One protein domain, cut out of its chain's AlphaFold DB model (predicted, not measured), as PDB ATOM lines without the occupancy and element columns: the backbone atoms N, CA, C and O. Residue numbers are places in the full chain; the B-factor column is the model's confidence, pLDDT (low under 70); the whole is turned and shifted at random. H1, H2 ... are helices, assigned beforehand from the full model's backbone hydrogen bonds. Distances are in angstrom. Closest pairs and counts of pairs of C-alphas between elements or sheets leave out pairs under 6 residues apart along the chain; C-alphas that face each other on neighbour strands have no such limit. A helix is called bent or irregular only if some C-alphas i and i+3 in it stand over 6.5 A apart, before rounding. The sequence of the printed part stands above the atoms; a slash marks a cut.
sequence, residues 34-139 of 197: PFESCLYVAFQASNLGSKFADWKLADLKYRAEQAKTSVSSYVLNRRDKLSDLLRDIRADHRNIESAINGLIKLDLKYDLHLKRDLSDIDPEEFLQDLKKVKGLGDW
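This is residues 34 to 139 of the 197 residues of an uncharacterized protein of Candidatus Bathyarchaeota archaeon (UniProt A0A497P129). Two antiparallel helices, H1 and H5, lie side by side at the core; H2, H3 and H4 gather on one side of this pair, and H6 packs on H5 on the other side. H2 meets H1 near the end of H1 and the beginning of H2 as a V, the short H3 packs on residues 60 to 65 of H2, and H4 folds back into H5. The 106 printed residues have six named helices, in order H1 to H6, and no named strand; the class is all helix. The helix packing is mostly crossed, with 1 of 6 touching pairs at a shallow tilt. The whole is compact and rounded, with a radius of gyration of the C-alphas of 13.1 A and spans of 35 by 30 by 25 A.

Find C-alpha 94 at (29.777, -4.891, -48.390); from there H5, residues 94 to 110, runs 24.3 A to C-alpha 110 at (8.196, -16.007, -46.792). Go back to C-alpha 34 at (14.932, -20.172, -40.350), where H1, residues 34 to 46, begins its 20.6 A. H1 is neither bent nor irregular, but only just: C-alphas 43 and 46 are 6.5 A apart. H2, residues 50 to 66, is 24.4 A long. Then come H3, residues 71 to 76, 8.7 A, and H4, residues 79 to 88, 13.8 A. H4 is irregular, with C-alphas 80 and 83 8.4 A apart. H6, residues 123 to 130, spans 10.1 A.

Begin at H5, which with H1 is a hub; each touches three helices. H5 and H1 touch, closest at the C-alphas of Ile 96 and Ala 45, 5.4 A, at a shallow tilt of 19 degrees, opposite ways. H4 and H5 form a helical hairpin, closest at the C-alphas of Ser 83 and Glu 97, 6.9 A, with a tilt of 37 degrees, only just steep. H5 and H6 form another, closest at the C-alphas of Leu 106 and Asp 129, 7.4 A, at a steep tilt of 38 degrees. Residues 39 to 44 of H1 touch H2, closest at the C-alphas of Phe 43 and Ala 53, 4.9 A, at a steep tilt of 49 degrees. H2 touches H3, about perpendicular at 81 degrees, with the C-alphas of Ala 64 and Val 71 closest at 5.3 A. H1 and H3 only just touch, with 3 pairs of C-alphas within 8 A, closest Glu 36 and Ser 72 at 6.0 A. H6 is apart from H1, H2, H3 and H4. Every O i to N i+4 pair is within hydrogen-bond range in H2, H3, H5 and H6, against 6 of 9 in H1 and 4 of 6 in H4.

Look to Gln 66 and Glu 124 for the two C-alphas farthest apart, 37.5 A. The link from H5 to H6, residues 111 to 122, is long; the other four links are tight. The printed part has no cut, and no printed residue is under 70 in pLDDT; the mean of the printed part is 95.2.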
ATOM      1  N   PRO A  34      14.279 -20.105 -39.046       95.44
ATOM      2  CA  PRO A  34      14.932 -20.172 -40.350       95.44
ATOM      3  C   PRO A  34      15.686 -18.909 -40.772       95.44
ATOM      4  O   PRO A  34      16.720 -19.009 -41.441       95.44
ATOM      5  N   PHE A  35      15.208 -17.721 -40.390       97.44
ATOM      6  CA  PHE A  35      15.888 -16.478 -40.743       97.44
ATOM      7  C   PHE A  35      17.227 -16.338 -40.012       97.44
ATOM      8  O   PHE A  35      18.204 -15.874 -40.598       97.44
ATOM      9  N   GLU A  36      17.341 -16.839 -38.782       95.56
ATOM     10  CA  GLU A  36      18.624 -16.884 -38.081       95.56
ATOM     11  C   GLU A  36      19.670 -17.747 -38.817       95.56
ATOM     12  O   GLU A  36      20.836 -17.353 -38.931       95.56
ATOM     13  N   SER A  37      19.266 -18.883 -39.401       93.94
ATOM     14  CA  SER A  37      20.155 -19.685 -40.259       93.94
ATOM     15  C   SER A  37      20.587 -18.916 -41.513       93.94
ATOM     16  O   SER A  37      21.755 -18.972 -41.900       93.94
ATOM     17  N   CYS A  38      19.685 -18.135 -42.117       96.81
ATOM     18  CA  CYS A  38      20.026 -17.232 -43.219       96.81
ATOM     19  C   CYS A  38      21.092 -16.204 -42.805       96.81
ATOM     20  O   CYS A  38      22.051 -15.984 -43.548       96.81
ATOM     21  N   LEU A  39      20.969 -15.604 -41.615       96.75
ATOM     22  CA  LEU A  39      21.945 -14.639 -41.095       96.75
ATOM     23  C   LEU A  39      23.327 -15.272 -40.897       96.75
ATOM     24  O   LEU A  39      24.334 -14.674 -41.280       96.75
ATOM     25  N   TYR A  40      23.385 -16.497 -40.368       94.81
ATOM     26  CA  TYR A  40      24.639 -17.240 -40.245       94.81
ATOM     27  C   TYR A  40      25.342 -17.414 -41.600       94.81
ATOM     28  O   TYR A  40      26.532 -17.114 -41.724       94.81
ATOM     29  N   VAL A  41      24.607 -17.839 -42.635       94.38
ATOM     30  CA  VAL A  41      25.157 -17.962 -43.995       94.38
ATOM     31  C   VAL A  41      25.601 -16.603 -44.535       94.38
ATOM     32  O   VAL A  41      26.665 -16.499 -45.146       94.38
ATOM     33  N   ALA A  42      24.837 -15.541 -44.279       96.19
ATOM     34  CA  ALA A  42      25.173 -14.198 -44.737       96.19
ATOM     35  C   ALA A  42      26.517 -13.705 -44.181       96.19
ATOM     36  O   ALA A  42      27.287 -13.078 -44.907       96.19
ATOM     37  N   PHE A  43      26.855 -14.029 -42.929       95.81
ATOM     38  CA  PHE A  43      28.157 -13.668 -42.359       95.81
ATOM     39  C   PHE A  43      29.338 -14.370 -43.044       95.81
ATOM     40  O   PHE A  43      30.447 -13.824 -43.076       95.81
ATOM     41  N   GLN A  44      29.104 -15.525 -43.672       93.56
ATOM     42  CA  GLN A  44      30.114 -16.228 -44.464       93.56
ATOM     43  C   GLN A  44      30.366 -15.578 -45.838       93.56
ATOM     44  O   GLN A  44      31.385 -15.867 -46.461       93.56
ATOM     45  N   ALA A  45      29.532 -14.625 -46.282       92.25
ATOM     46  CA  ALA A  45      29.712 -13.882 -47.541       92.25
ATOM     47  C   ALA A  45      30.996 -13.029 -47.606       92.25
ATOM     48  O   ALA A  45      31.358 -12.501 -48.661       92.25
ATOM     49  N   SER A  46      31.686 -12.866 -46.475       86.88
ATOM     50  CA  SER A  46      32.995 -12.214 -46.379       86.88
ATOM     51  C   SER A  46      34.180 -13.127 -46.706       86.88
ATOM     52  O   SER A  46      35.299 -12.634 -46.802       86.88
ATOM     53  N   ASN A  47      33.968 -14.442 -46.860       84.75
ATOM     54  CA  ASN A  47      35.025 -15.456 -46.964       84.75
ATOM     55  C   ASN A  47      35.979 -15.517 -45.751       84.75
ATOM     56  O   ASN A  47      37.051 -16.108 -45.840       84.75
ATOM     57  N   LEU A  48      35.591 -14.960 -44.597       85.12
ATOM     58  CA  LEU A  48      36.367 -15.030 -43.349       85.12
ATOM     59  C   LEU A  48      36.163 -16.350 -42.574       85.12
ATOM     60  O   LEU A  48      36.687 -16.524 -41.474       85.12
ATOM     61  N   GLY A  49      35.411 -17.290 -43.154       84.00
ATOM     62  CA  GLY A  49      35.188 -18.635 -42.629       84.00
ATOM     63  C   GLY A  49      34.075 -18.744 -41.578       84.00
ATOM     64  O   GLY A  49      33.512 -17.755 -41.104       84.00
ATOM     65  N   SER A  50      33.764 -19.984 -41.196       86.31
ATOM     66  CA  SER A  50      32.680 -20.322 -40.260       86.31
ATOM     67  C   SER A  50      32.897 -19.763 -38.852       86.31
ATOM     68  O   SER A  50      31.957 -19.259 -38.249       86.31
ATOM     69  N   LYS A  51      34.142 -19.745 -38.356       89.56
ATOM     70  CA  LYS A  51      34.469 -19.184 -37.030       89.56
ATOM     71  C   LYS A  51      34.133 -17.697 -36.921       89.56
ATOM     72  O   LYS A  51      33.678 -17.247 -35.872       89.56
ATOM     73  N   PHE A  52      34.351 -16.935 -37.997       92.75
ATOM     74  CA  PHE A  52      33.936 -15.536 -38.049       92.75
ATOM     75  C   PHE A  52      32.408 -15.430 -37.972       92.75
ATOM     76  O   PHE A  52      31.900 -14.673 -37.149       92.75
ATOM     77  N   ALA A  53      31.683 -16.225 -38.765       92.88
ATOM     78  CA  ALA A  53      30.222 -16.244 -38.752       92.88
ATOM     79  C   ALA A  53      29.638 -16.639 -37.384       92.88
ATOM     80  O   ALA A  53      28.709 -15.981 -36.915       92.88
ATOM     81  N   ASP A  54      30.221 -17.634 -36.708       91.69
ATOM     82  CA  ASP A  54      29.844 -18.030 -35.346       91.69
ATOM     83  C   ASP A  54      29.988 -16.861 -34.361       91.69
ATOM     84  O   ASP A  54      29.071 -16.572 -33.593       91.69
ATOM     85  N   TRP A  55      31.118 -16.147 -34.412       94.19
ATOM     86  CA  TRP A  55      31.366 -14.980 -33.564       94.19
ATOM     87  C   TRP A  55      30.376 -13.844 -33.822       94.19
ATOM     88  O   TRP A  55      29.856 -13.256 -32.875       94.19
ATOM     89  N   LYS A  56      30.104 -13.524 -35.094       96.00
ATOM     90  CA  LYS A  56      29.155 -12.459 -35.448       96.00
ATOM     91  C   LYS A  56      27.735 -12.802 -35.009       96.00
ATOM     92  O   LYS A  56      27.043 -11.944 -34.467       96.00
ATOM     93  N   LEU A  57      27.314 -14.053 -35.195       95.19
ATOM     94  CA  LEU A  57      25.997 -14.493 -34.756       95.19
ATOM     95  C   LEU A  57      25.875 -14.490 -33.224       95.19
ATOM     96  O   LEU A  57      24.836 -14.093 -32.705       95.19
ATOM     97  N   ALA A  58      26.922 -14.880 -32.496       94.38
ATOM     98  CA  ALA A  58      26.929 -14.833 -31.034       94.38
ATOM     99  C   ALA A  58      26.825 -13.396 -30.483       94.38
ATOM    100  O   ALA A  58      26.050 -13.157 -29.559       94.38
ATOM    101  N   ASP A  59      27.540 -12.428 -31.070       96.19
ATOM    102  CA  ASP A  59      27.416 -11.005 -30.702       96.19
ATOM    103  C   ASP A  59      25.996 -10.482 -30.994       96.19
ATOM    104  O   ASP A  59      25.370  -9.814 -30.168       96.19
ATOM    105  N   LEU A  60      25.426 -10.872 -32.138       95.94
ATOM    106  CA  LEU A  60      24.055 -10.516 -32.494       95.94
ATOM    107  C   LEU A  60      23.024 -11.103 -31.513       95.94
ATOM    108  O   LEU A  60      22.100 -10.395 -31.113       95.94
ATOM    109  N   LYS A  61      23.207 -12.356 -31.078       95.56
ATOM    110  CA  LYS A  61      22.394 -13.001 -30.032       95.56
ATOM    111  C   LYS A  61      22.453 -12.266 -28.713       95.56
ATOM    112  O   LYS A  61      21.406 -11.938 -28.166       95.56
ATOM    113  N   TYR A  62      23.661 -11.971 -28.243       95.56
ATOM    114  CA  TYR A  62      23.859 -11.231 -27.004       95.56
ATOM    115  C   TYR A  62      23.101  -9.897 -27.038       95.56
ATOM    116  O   TYR A  62      22.364  -9.563 -26.115       95.56
ATOM    117  N   ARG A  63      23.197  -9.151 -28.140       95.88
ATOM    118  CA  ARG A  63      22.502  -7.864 -28.296       95.88
ATOM    119  C   ARG A  63      20.985  -8.000 -28.400       95.88
ATOM    120  O   ARG A  63      20.269  -7.177 -27.829       95.88
ATOM    121  N   ALA A  64      20.496  -9.017 -29.106       96.12
ATOM    122  CA  ALA A  64      19.071  -9.324 -29.180       96.12
ATOM    123  C   ALA A  64      18.497  -9.656 -27.794       96.12
ATOM    124  O   ALA A  64      17.458  -9.116 -27.413       96.12
ATOM    125  N   GLU A  65      19.232 -10.443 -27.005       95.50
ATOM    126  CA  GLU A  65      18.896 -10.771 -25.621       95.50
ATOM    127  C   GLU A  65      18.861  -9.520 -24.731       95.50
ATOM    128  O   GLU A  65      17.869  -9.296 -24.036       95.50
ATOM    129  N   GLN A  66      19.872  -8.641 -24.812       96.81
ATOM    130  CA  GLN A  66      19.871  -7.358 -24.089       96.81
ATOM    131  C   GLN A  66      18.667  -6.477 -24.465       96.81
ATOM    132  O   GLN A  66      18.116  -5.767 -23.623       96.81
ATOM    133  N   ALA A  67      18.223  -6.549 -25.719       96.12
ATOM    134  CA  ALA A  67      17.032  -5.863 -26.212       96.12
ATOM    135  C   ALA A  67      15.718  -6.641 -25.983       96.12
ATOM    136  O   ALA A  67      14.670  -6.191 -26.448       96.12
ATOM    137  N   LYS A  68      15.754  -7.777 -25.271       96.12
ATOM    138  CA  LYS A  68      14.602  -8.640 -24.943       96.12
ATOM    139  C   LYS A  68      13.787  -9.063 -26.170       96.12
ATOM    140  O   LYS A  68      12.558  -9.027 -26.161       96.12
ATOM    141  N   THR A  69      14.470  -9.439 -27.244       95.56
ATOM    142  CA  THR A  69      13.851  -9.823 -28.517       95.56
ATOM    143  C   THR A  69      14.602 -11.001 -29.153       95.56
ATOM    144  O   THR A  69      15.692 -11.352 -28.701       95.56
ATOM    145  N   SER A  70      14.037 -11.638 -30.182       93.88
ATOM    146  CA  SER A  70      14.751 -12.676 -30.941       93.88
ATOM    147  C   SER A  70      15.823 -12.054 -31.840       93.88
ATOM    148  O   SER A  70      15.758 -10.866 -32.164       93.88
ATOM    149  N   VAL A  71      16.798 -12.852 -32.285       95.69
ATOM    150  CA  VAL A  71      17.823 -12.405 -33.247       95.69
ATOM    151  C   VAL A  71      17.170 -11.824 -34.499       95.69
ATOM    152  O   VAL A  71      17.502 -10.721 -34.939       95.69
ATOM    153  N   SER A  72      16.191 -12.545 -35.032       96.56
ATOM    154  CA  SER A  72      15.465 -12.177 -36.238       96.56
ATOM    155  C   SER A  72      14.713 -10.860 -36.072       96.56
ATOM    156  O   SER A  72      14.932  -9.923 -36.842       96.56
ATOM    157  N   SER A  73      13.923 -10.709 -35.004       96.44
ATOM    158  CA  SER A  73      13.237  -9.448 -34.707       96.44
ATOM    159  C   SER A  73      14.216  -8.298 -34.443       96.44
ATOM    160  O   SER A  73      13.975  -7.171 -34.878       96.44
ATOM    161  N   TYR A  74      15.348  -8.563 -33.783       97.06
ATOM    162  CA  TYR A  74      16.386  -7.562 -33.534       97.06
ATOM    163  C   TYR A  74      16.940  -6.960 -34.831       97.06
ATOM    164  O   TYR A  74      17.100  -5.735 -34.910       97.06
ATOM    165  N   VAL A  75      17.203  -7.808 -35.834       97.56
ATOM    166  CA  VAL A  75      17.672  -7.404 -37.168       97.56
ATOM    167  C   VAL A  75      16.567  -6.709 -37.955       97.56
ATOM    168  O   VAL A  75      16.788  -5.616 -38.472       97.56
ATOM    169  N   LEU A  76      15.364  -7.287 -38.012       97.25
ATOM    170  CA  LEU A  76      14.246  -6.745 -38.795       97.25
ATOM    171  C   LEU A  76      13.809  -5.355 -38.322       97.25
ATOM    172  O   LEU A  76      13.514  -4.487 -39.149       97.25
ATOM    173  N   ASN A  77      13.840  -5.110 -37.009       96.69
ATOM    174  CA  ASN A  77      13.559  -3.798 -36.415       96.69
ATOM    175  C   ASN A  77      14.652  -2.756 -36.700       96.69
ATOM    176  O   ASN A  77      14.429  -1.562 -36.519       96.69
ATOM    177  N   ARG A  78      15.836  -3.192 -37.141       95.94
ATOM    178  CA  ARG A  78      16.988  -2.338 -37.471       95.94
ATOM    179  C   ARG A  78      17.328  -2.343 -38.956       95.94
ATOM    180  O   ARG A  78      18.361  -1.797 -39.322       95.94
ATOM    181  N   ARG A  79      16.478  -2.908 -39.818       95.69
ATOM    182  CA  ARG A  79      16.744  -3.021 -41.263       95.69
ATOM    183  C   ARG A  79      17.089  -1.681 -41.924       95.69
ATOM    184  O   ARG A  79      18.009  -1.626 -42.729       95.69
ATOM    185  N   ASP A  80      16.433  -0.593 -41.512       95.38
ATOM    186  CA  ASP A  80      16.672   0.753 -42.059       95.38
ATOM    187  C   ASP A  80      18.016   1.350 -41.597       95.38
ATOM    188  O   ASP A  80      18.505   2.321 -42.167       95.38
ATOM    189  N   LYS A  81      18.632   0.752 -40.569       95.75
ATOM    190  CA  LYS A  81      19.949   1.095 -40.015       95.75
ATOM    191  C   LYS A  81      20.885  -0.115 -40.017       95.75
ATOM    192  O   LYS A  81      21.706  -0.278 -39.113       95.75
ATOM    193  N   LEU A  82      20.756  -0.994 -41.015       96.44
ATOM    194  CA  LEU A  82      21.528  -2.235 -41.064       96.44
ATOM    195  C   LEU A  82      23.039  -1.967 -41.059       96.44
ATOM    196  O   LEU A  82      23.773  -2.666 -40.371       96.44
ATOM    197  N   SER A  83      23.502  -0.939 -41.775       96.50
ATOM    198  CA  SER A  83      24.927  -0.583 -41.818       96.50
ATOM    199  C   SER A  83      25.487  -0.237 -40.430       96.50
ATOM    200  O   SER A  83      26.565  -0.711 -40.066       96.50
ATOM    201  N   ASP A  84      24.727   0.504 -39.614       96.69
ATOM    202  CA  ASP A  84      25.109   0.834 -38.235       96.69
ATOM    203  C   ASP A  84      25.178  -0.431 -37.374       96.69
ATOM    204  O   ASP A  84      26.173  -0.670 -36.693       96.69
ATOM    205  N   LEU A  85      24.164  -1.298 -37.480       96.31
ATOM    206  CA  LEU A  85      24.148  -2.583 -36.782       96.31
ATOM    207  C   LEU A  85      25.370  -3.442 -37.143       96.31
ATOM    208  O   LEU A  85      25.999  -4.028 -36.262       96.31
ATOM    209  N   LEU A  86      25.715  -3.529 -38.428       96.81
ATOM    210  CA  LEU A  86      26.862  -4.312 -38.881       96.81
ATOM    211  C   LEU A  86      28.183  -3.723 -38.393       96.81
ATOM    212  O   LEU A  86      29.068  -4.479 -37.998       96.81
ATOM    213  N   ARG A  87      28.305  -2.396 -38.346       96.38
ATOM    214  CA  ARG A  87      29.467  -1.728 -37.755       96.38
ATOM    215  C   ARG A  87      29.596  -2.038 -36.265       96.38
ATOM    216  O   ARG A  87      30.688  -2.379 -35.811       96.38
ATOM    217  N   ASP A  88      28.489  -2.003 -35.528       94.25
ATOM    218  CA  ASP A  88      28.470  -2.273 -34.089       94.25
ATOM    219  C   ASP A  88      28.983  -3.674 -33.743       94.25
ATOM    220  O   ASP A  88      29.673  -3.840 -32.734       94.25
ATOM    221  N   ILE A  89      28.683  -4.669 -34.583       94.38
ATOM    222  CA  ILE A  89      29.156  -6.053 -34.416       94.38
ATOM    223  C   ILE A  89      30.462  -6.344 -35.169       94.38
ATOM    224  O   ILE A  89      30.899  -7.497 -35.235       94.38
ATOM    225  N   ARG A  90      31.113  -5.328 -35.754       94.06
ATOM    226  CA  ARG A  90      32.332  -5.460 -36.579       94.06
ATOM    227  C   ARG A  90      32.158  -6.484 -37.711       94.06
ATOM    228  O   ARG A  90      32.928  -7.445 -37.819       94.06
ATOM    229  N   ALA A  91      31.073  -6.331 -38.460       93.81
ATOM    230  CA  ALA A  91      30.691  -7.087 -39.652       93.81
ATOM    231  C   ALA A  91      30.435  -6.148 -40.848       93.81
ATOM    232  O   ALA A  91      29.671  -6.489 -41.753       93.81
ATOM    233  N   ASP A  92      31.043  -4.961 -40.843       91.06
ATOM    234  CA  ASP A  92      30.953  -3.931 -41.875       91.06
ATOM    235  C   ASP A  92      31.687  -4.364 -43.155       91.06
ATOM    236  O   ASP A  92      32.759  -3.889 -43.514       91.06
ATOM    237  N   HIS A  93      31.090  -5.320 -43.859       94.06
ATOM    238  CA  HIS A  93      31.580  -5.835 -45.126       94.06
ATOM    239  C   HIS A  93      30.472  -5.767 -46.175       94.06
ATOM    240  O   HIS A  93      29.383  -6.312 -45.986       94.06
ATOM    241  N   ARG A  94      30.767  -5.164 -47.332       93.81
ATOM    242  CA  ARG A  94      29.777  -4.891 -48.390       93.81
ATOM    243  C   ARG A  94      28.992  -6.130 -48.838       93.81
ATOM    244  O   ARG A  94      27.794  -6.029 -49.108       93.81
ATOM    245  N   ASN A  95      29.644  -7.295 -48.922       94.75
ATOM    246  CA  ASN A  95      28.963  -8.539 -49.306       94.75
ATOM    247  C   ASN A  95      28.039  -9.064 -48.204       94.75
ATOM    248  O   ASN A  95      26.976  -9.578 -48.531       94.75
ATOM    249  N   ILE A  96      28.420  -8.909 -46.928       96.81
ATOM    250  CA  ILE A  96      27.571  -9.298 -45.792       96.81
ATOM    251  C   ILE A  96      26.325  -8.415 -45.795       96.81
ATOM    252  O   ILE A  96      25.209  -8.920 -45.775       96.81
ATOM    253  N   GLU A  97      26.510  -7.098 -45.897       97.25
ATOM    254  CA  GLU A  97      25.402  -6.143 -45.914       97.25
ATOM    255  C   GLU A  97      24.451  -6.384 -47.092       97.25
ATOM    256  O   GLU A  97      23.232  -6.397 -46.922       97.25
ATOM    257  N   SER A  98      24.996  -6.631 -48.287       96.81
ATOM    258  CA  SER A  98      24.189  -6.964 -49.468       96.81
ATOM    259  C   SER A  98      23.404  -8.264 -49.280       96.81
ATOM    260  O   SER A  98      22.219  -8.310 -49.623       96.81
ATOM    261  N   ALA A  99      24.043  -9.289 -48.705       97.62
ATOM    262  CA  ALA A  99      23.419 -10.582 -48.459       97.62
ATOM    263  C   ALA A  99      22.288 -10.457 -47.436       97.62
ATOM    264  O   ALA A  99      21.171 -10.884 -47.717       97.62
ATOM    265  N   ILE A 100      22.534  -9.803 -46.297       98.06
ATOM    266  CA  ILE A 100      21.518  -9.605 -45.255       98.06
ATOM    267  C   ILE A 100      20.353  -8.766 -45.787       98.06
ATOM    268  O   ILE A 100      19.207  -9.143 -45.581       98.06
ATOM    269  N   ASN A 101      20.603  -7.692 -46.545       98.12
ATOM    270  CA  ASN A 101      19.525  -6.914 -47.169       98.12
ATOM    271  C   ASN A 101      18.656  -7.755 -48.114       98.12
ATOM    272  O   ASN A 101      17.434  -7.600 -48.142       98.12
ATOM    273  N   GLY A 102      19.262  -8.636 -48.913       97.94
ATOM    274  CA  GLY A 102      18.504  -9.544 -49.771       97.94
ATOM    275  C   GLY A 102      17.734 -10.595 -48.970       97.94
ATOM    276  O   GLY A 102      16.573 -10.848 -49.271       97.94
ATOM    277  N   LEU A 103      18.334 -11.141 -47.913       98.19
ATOM    278  CA  LEU A 103      17.690 -12.126 -47.044       98.19
ATOM    279  C   LEU A 103      16.552 -11.519 -46.218       98.19
ATOM    280  O   LEU A 103      15.554 -12.197 -46.027       98.19
ATOM    281  N   ILE A 104      16.636 -10.249 -45.804       98.44
ATOM    282  CA  ILE A 104      15.513  -9.521 -45.186       98.44
ATOM    283  C   ILE A 104      14.327  -9.462 -46.155       98.44
ATOM    284  O   ILE A 104      13.190  -9.664 -45.749       98.44
ATOM    285  N   LYS A 105      14.562  -9.225 -47.453       98.19
ATOM    286  CA  LYS A 105      13.473  -9.231 -48.447       98.19
ATOM    287  C   LYS A 105      12.833 -10.611 -48.595       98.19
ATOM    288  O   LYS A 105      11.625 -10.683 -48.785       98.19
ATOM    289  N   LEU A 106      13.628 -11.680 -48.521       98.00
ATOM    290  CA  LEU A 106      13.100 -13.048 -48.528       98.00
ATOM    291  C   LEU A 106      12.324 -13.350 -47.251       98.00
ATOM    292  O   LEU A 106      11.242 -13.915 -47.327       98.00
ATOM    293  N   ASP A 107      12.844 -12.941 -46.098       98.06
ATOM    294  CA  ASP A 107      12.161 -13.097 -44.820       98.06
ATOM    295  C   ASP A 107      10.787 -12.427 -44.829       98.06
ATOM    296  O   ASP A 107       9.807 -13.081 -44.512       98.06
ATOM    297  N   LEU A 108      10.694 -11.186 -45.307       97.38
ATOM    298  CA  LEU A 108       9.418 -10.474 -45.420       97.38
ATOM    299  C   LEU A 108       8.456 -11.090 -46.449       97.38
ATOM    300  O   LEU A 108       7.259 -10.831 -46.389       97.38
ATOM    301  N   LYS A 109       8.964 -11.850 -47.427       98.06
ATOM    302  CA  LYS A 109       8.135 -12.535 -48.428       98.06
ATOM    303  C   LYS A 109       7.616 -13.884 -47.923       98.06
ATOM    304  O   LYS A 109       6.501 -14.267 -48.265       98.06
ATOM    305  N   TYR A 110       8.445 -14.618 -47.186       97.94
ATOM    306  CA  TYR A 110       8.196 -16.007 -46.792       97.94
ATOM    307  C   TYR A 110       7.936 -16.185 -45.289       97.94
ATOM    308  O   TYR A 110       7.771 -17.318 -44.840       97.94
ATOM    309  N   ASP A 111       7.934 -15.098 -44.517       97.06
ATOM    310  CA  ASP A 111       7.787 -15.065 -43.059       97.06
ATOM    311  C   ASP A 111       8.749 -16.023 -42.336       97.06
ATOM    312  O   ASP A 111       8.374 -16.744 -41.408       97.06
ATOM    313  N   LEU A 112      10.012 -16.066 -42.781       97.06
ATOM    314  CA  LEU A 112      10.997 -17.046 -42.304       97.06
ATOM    315  C   LEU A 112      11.195 -16.968 -40.784       97.06
ATOM    316  O   LEU A 112      11.283 -18.006 -40.135       97.06
ATOM    317  N   HIS A 113      11.199 -15.769 -40.204       96.25
ATOM    318  CA  HIS A 113      11.325 -15.539 -38.762       96.25
ATOM    319  C   HIS A 113      10.120 -16.008 -37.926       96.25
ATOM    320  O   HIS A 113      10.235 -16.112 -36.705       96.25
ATOM    321  N   LEU A 114       8.967 -16.276 -38.548       95.06
ATOM    322  CA  LEU A 114       7.755 -16.762 -37.873       95.06
ATOM    323  C   LEU A 114       7.554 -18.272 -38.041       95.06
ATOM    324  O   LEU A 114       6.667 -18.855 -37.413       95.06
ATOM    325  N   LYS A 115       8.362 -18.918 -38.885       93.94
ATOM    326  CA  LYS A 115       8.211 -20.328 -39.237       93.94
ATOM    327  C   LYS A 115       9.043 -21.240 -38.341       93.94
ATOM    328  O   LYS A 115      10.118 -20.899 -37.859       93.94
ATOM    329  N   ARG A 116       8.530 -22.455 -38.148       90.06
ATOM    330  CA  ARG A 116       9.258 -23.593 -37.555       90.06
ATOM    331  C   ARG A 116       9.528 -24.706 -38.563       90.06
ATOM    332  O   ARG A 116      10.333 -25.585 -38.292       90.06
ATOM    333  N   ASP A 117       8.859 -24.640 -39.707       92.75
ATOM    334  CA  ASP A 117       8.957 -25.577 -40.815       92.75
ATOM    335  C   ASP A 117       8.701 -24.812 -42.125       92.75
ATOM    336  O   ASP A 117       7.922 -23.854 -42.150       92.75
ATOM    337  N   LEU A 118       9.408 -25.200 -43.183       96.31
ATOM    338  CA  LEU A 118       9.403 -24.590 -44.513       96.31
ATOM    339  C   LEU A 118       8.864 -25.556 -45.581       96.31
ATOM    340  O   LEU A 118       9.091 -25.341 -46.774       96.31
ATOM    341  N   SER A 119       8.198 -26.649 -45.192       95.50
ATOM    342  CA  SER A 119       7.682 -27.630 -46.154       95.50
ATOM    343  C   SER A 119       6.568 -27.062 -47.043       95.50
ATOM    344  O   SER A 119       6.368 -27.553 -48.161       95.50
ATOM    345  N   ASP A 120       5.898 -26.003 -46.577       96.12
ATOM    346  CA  ASP A 120       4.831 -25.284 -47.273       96.12
ATOM    347  C   ASP A 120       5.338 -24.282 -48.325       96.12
ATOM    348  O   ASP A 120       4.577 -23.884 -49.205       96.12
ATOM    349  N   ILE A 121       6.621 -23.912 -48.283       97.50
ATOM    350  CA  ILE A 121       7.235 -23.024 -49.275       97.50
ATOM    351  C   ILE A 121       7.458 -23.780 -50.594       97.50
ATOM    352  O   ILE A 121       7.854 -24.954 -50.611       97.50
ATOM    353  N   ASP A 122       7.229 -23.099 -51.724       97.88
ATOM    354  CA  ASP A 122       7.664 -23.581 -53.036       97.88
ATOM    355  C   ASP A 122       9.200 -23.484 -53.135       97.88
ATOM    356  O   ASP A 122       9.752 -22.378 -53.189       97.88
ATOM    357  N   PRO A 123       9.919 -24.622 -53.161       97.62
ATOM    358  CA  PRO A 123      11.373 -24.607 -53.174       97.62
ATOM    359  C   PRO A 123      11.954 -24.042 -54.477       97.62
ATOM    360  O   PRO A 123      13.060 -23.497 -54.457       97.62
ATOM    361  N   GLU A 124      11.246 -24.158 -55.606       98.00
ATOM    362  CA  GLU A 124      11.733 -23.639 -56.887       98.00
ATOM    363  C   GLU A 124      11.674 -22.117 -56.899       98.00
ATOM    364  O   GLU A 124      12.654 -21.464 -57.262       98.00
ATOM    365  N   GLU A 125      10.547 -21.552 -56.464       98.25
ATOM    366  CA  GLU A 125      10.385 -20.105 -56.334       98.25
ATOM    367  C   GLU A 125      11.413 -19.537 -55.350       98.25
ATOM    368  O   GLU A 125      12.125 -18.583 -55.678       98.25
ATOM    369  N   PHE A 126      11.571 -20.190 -54.193       98.19
ATOM    370  CA  PHE A 126      12.547 -19.791 -53.185       98.19
ATOM    371  C   PHE A 126      13.974 -19.778 -53.744       98.19
ATOM    372  O   PHE A 126      14.710 -18.816 -53.526       98.19
ATOM    373  N   LEU A 127      14.375 -20.792 -54.524       98.06
ATOM    374  CA  LEU A 127      15.688 -20.812 -55.176       98.06
ATOM    375  C   LEU A 127      15.859 -19.657 -56.173       98.06
ATOM    376  O   LEU A 127      16.938 -19.064 -56.238       98.06
ATOM    377  N   GLN A 128      14.833 -19.346 -56.971       97.75
ATOM    378  CA  GLN A 128      14.908 -18.244 -57.937       97.75
ATOM    379  C   GLN A 128      15.049 -16.892 -57.249       97.75
ATOM    380  O   GLN A 128      15.807 -16.044 -57.720       97.75
ATOM    381  N   ASP A 129      14.355 -16.685 -56.135       98.06
ATOM    382  CA  ASP A 129      14.489 -15.455 -55.368       98.06
ATOM    383  C   ASP A 129      15.807 -15.391 -54.602       98.06
ATOM    384  O   ASP A 129      16.455 -14.342 -54.588       98.06
ATOM    385  N   LEU A 130      16.274 -16.519 -54.067       97.50
ATOM    386  CA  LEU A 130      17.569 -16.604 -53.406       97.50
ATOM    387  C   LEU A 130      18.724 -16.264 -54.355       97.50
ATOM    388  O   LEU A 130      19.620 -15.515 -53.980       97.50
ATOM    389  N   LYS A 131      18.666 -16.700 -55.618       96.12
ATOM    390  CA  LYS A 131      19.658 -16.335 -56.649       96.12
ATOM    391  C   LYS A 131      19.728 -14.832 -56.943       96.12
ATOM    392  O   LYS A 131      20.725 -14.365 -57.489       96.12
ATOM    393  N   LYS A 132      18.690 -14.058 -56.605       96.75
ATOM    394  CA  LYS A 132      18.680 -12.591 -56.767       96.75
ATOM    395  C   LYS A 132      19.375 -11.877 -55.601       96.75
ATOM    396  O   LYS A 132      19.629 -10.672 -55.693       96.75
ATOM    397  N   VAL A 133      19.686 -12.582 -54.511       97.31
ATOM    398  CA  VAL A 133      20.375 -12.022 -53.344       97.31
ATOM    399  C   VAL A 133      21.850 -11.785 -53.669       97.31
ATOM    400  O   VAL A 133      22.647 -12.707 -53.817       97.31
ATOM    401  N   LYS A 134      22.242 -10.511 -53.741       95.38
ATOM    402  CA  LYS A 134      23.647 -10.122 -53.924       95.38
ATOM    403  C   LYS A 134      24.465 -10.480 -52.685       95.38
ATOM    404  O   LYS A 134      24.020 -10.249 -51.572       95.38
ATOM    405  N   GLY A 135      25.687 -10.967 -52.884       91.19
ATOM    406  CA  GLY A 135      26.586 -11.381 -51.799       91.19
ATOM    407  C   GLY A 135      26.531 -12.879 -51.486       91.19
ATOM    408  O   GLY A 135      27.464 -13.389 -50.875       91.19
ATOM    409  N   LEU A 136      25.518 -13.604 -51.973       92.94
ATOM    410  CA  LEU A 136      25.473 -15.064 -51.912       92.94
ATOM    411  C   LEU A 136      25.901 -15.649 -53.261       92.94
ATOM    412  O   LEU A 136      25.154 -15.625 -54.232       92.94
ATOM    413  N   GLY A 137      27.132 -16.159 -53.329       90.94
ATOM    414  CA  GLY A 137      27.588 -16.927 -54.491       90.94
ATOM    415  C   GLY A 137      26.918 -18.304 -54.577       90.94
ATOM    416  O   GLY A 137      26.208 -18.720 -53.659       90.94
ATOM    417  N   ASP A 138      27.201 -19.044 -55.651       91.31
ATOM    418  CA  ASP A 138      26.626 -20.376 -55.903       91.31
ATOM    419  C   ASP A 138      26.818 -21.338 -54.726       91.31
ATOM    420  O   ASP A 138      25.894 -22.054 -54.346       91.31
ATOM    421  N   TRP A 139      28.006 -21.324 -54.112       91.69
ATOM    422  CA  TRP A 139      28.304 -22.185 -52.969       91.69
ATOM    423  C   TRP A 139      27.476 -21.826 -51.731       91.69
ATOM    424  O   TRP A 139      26.874 -22.714 -51.138       91.69
TER     425      TRP A 139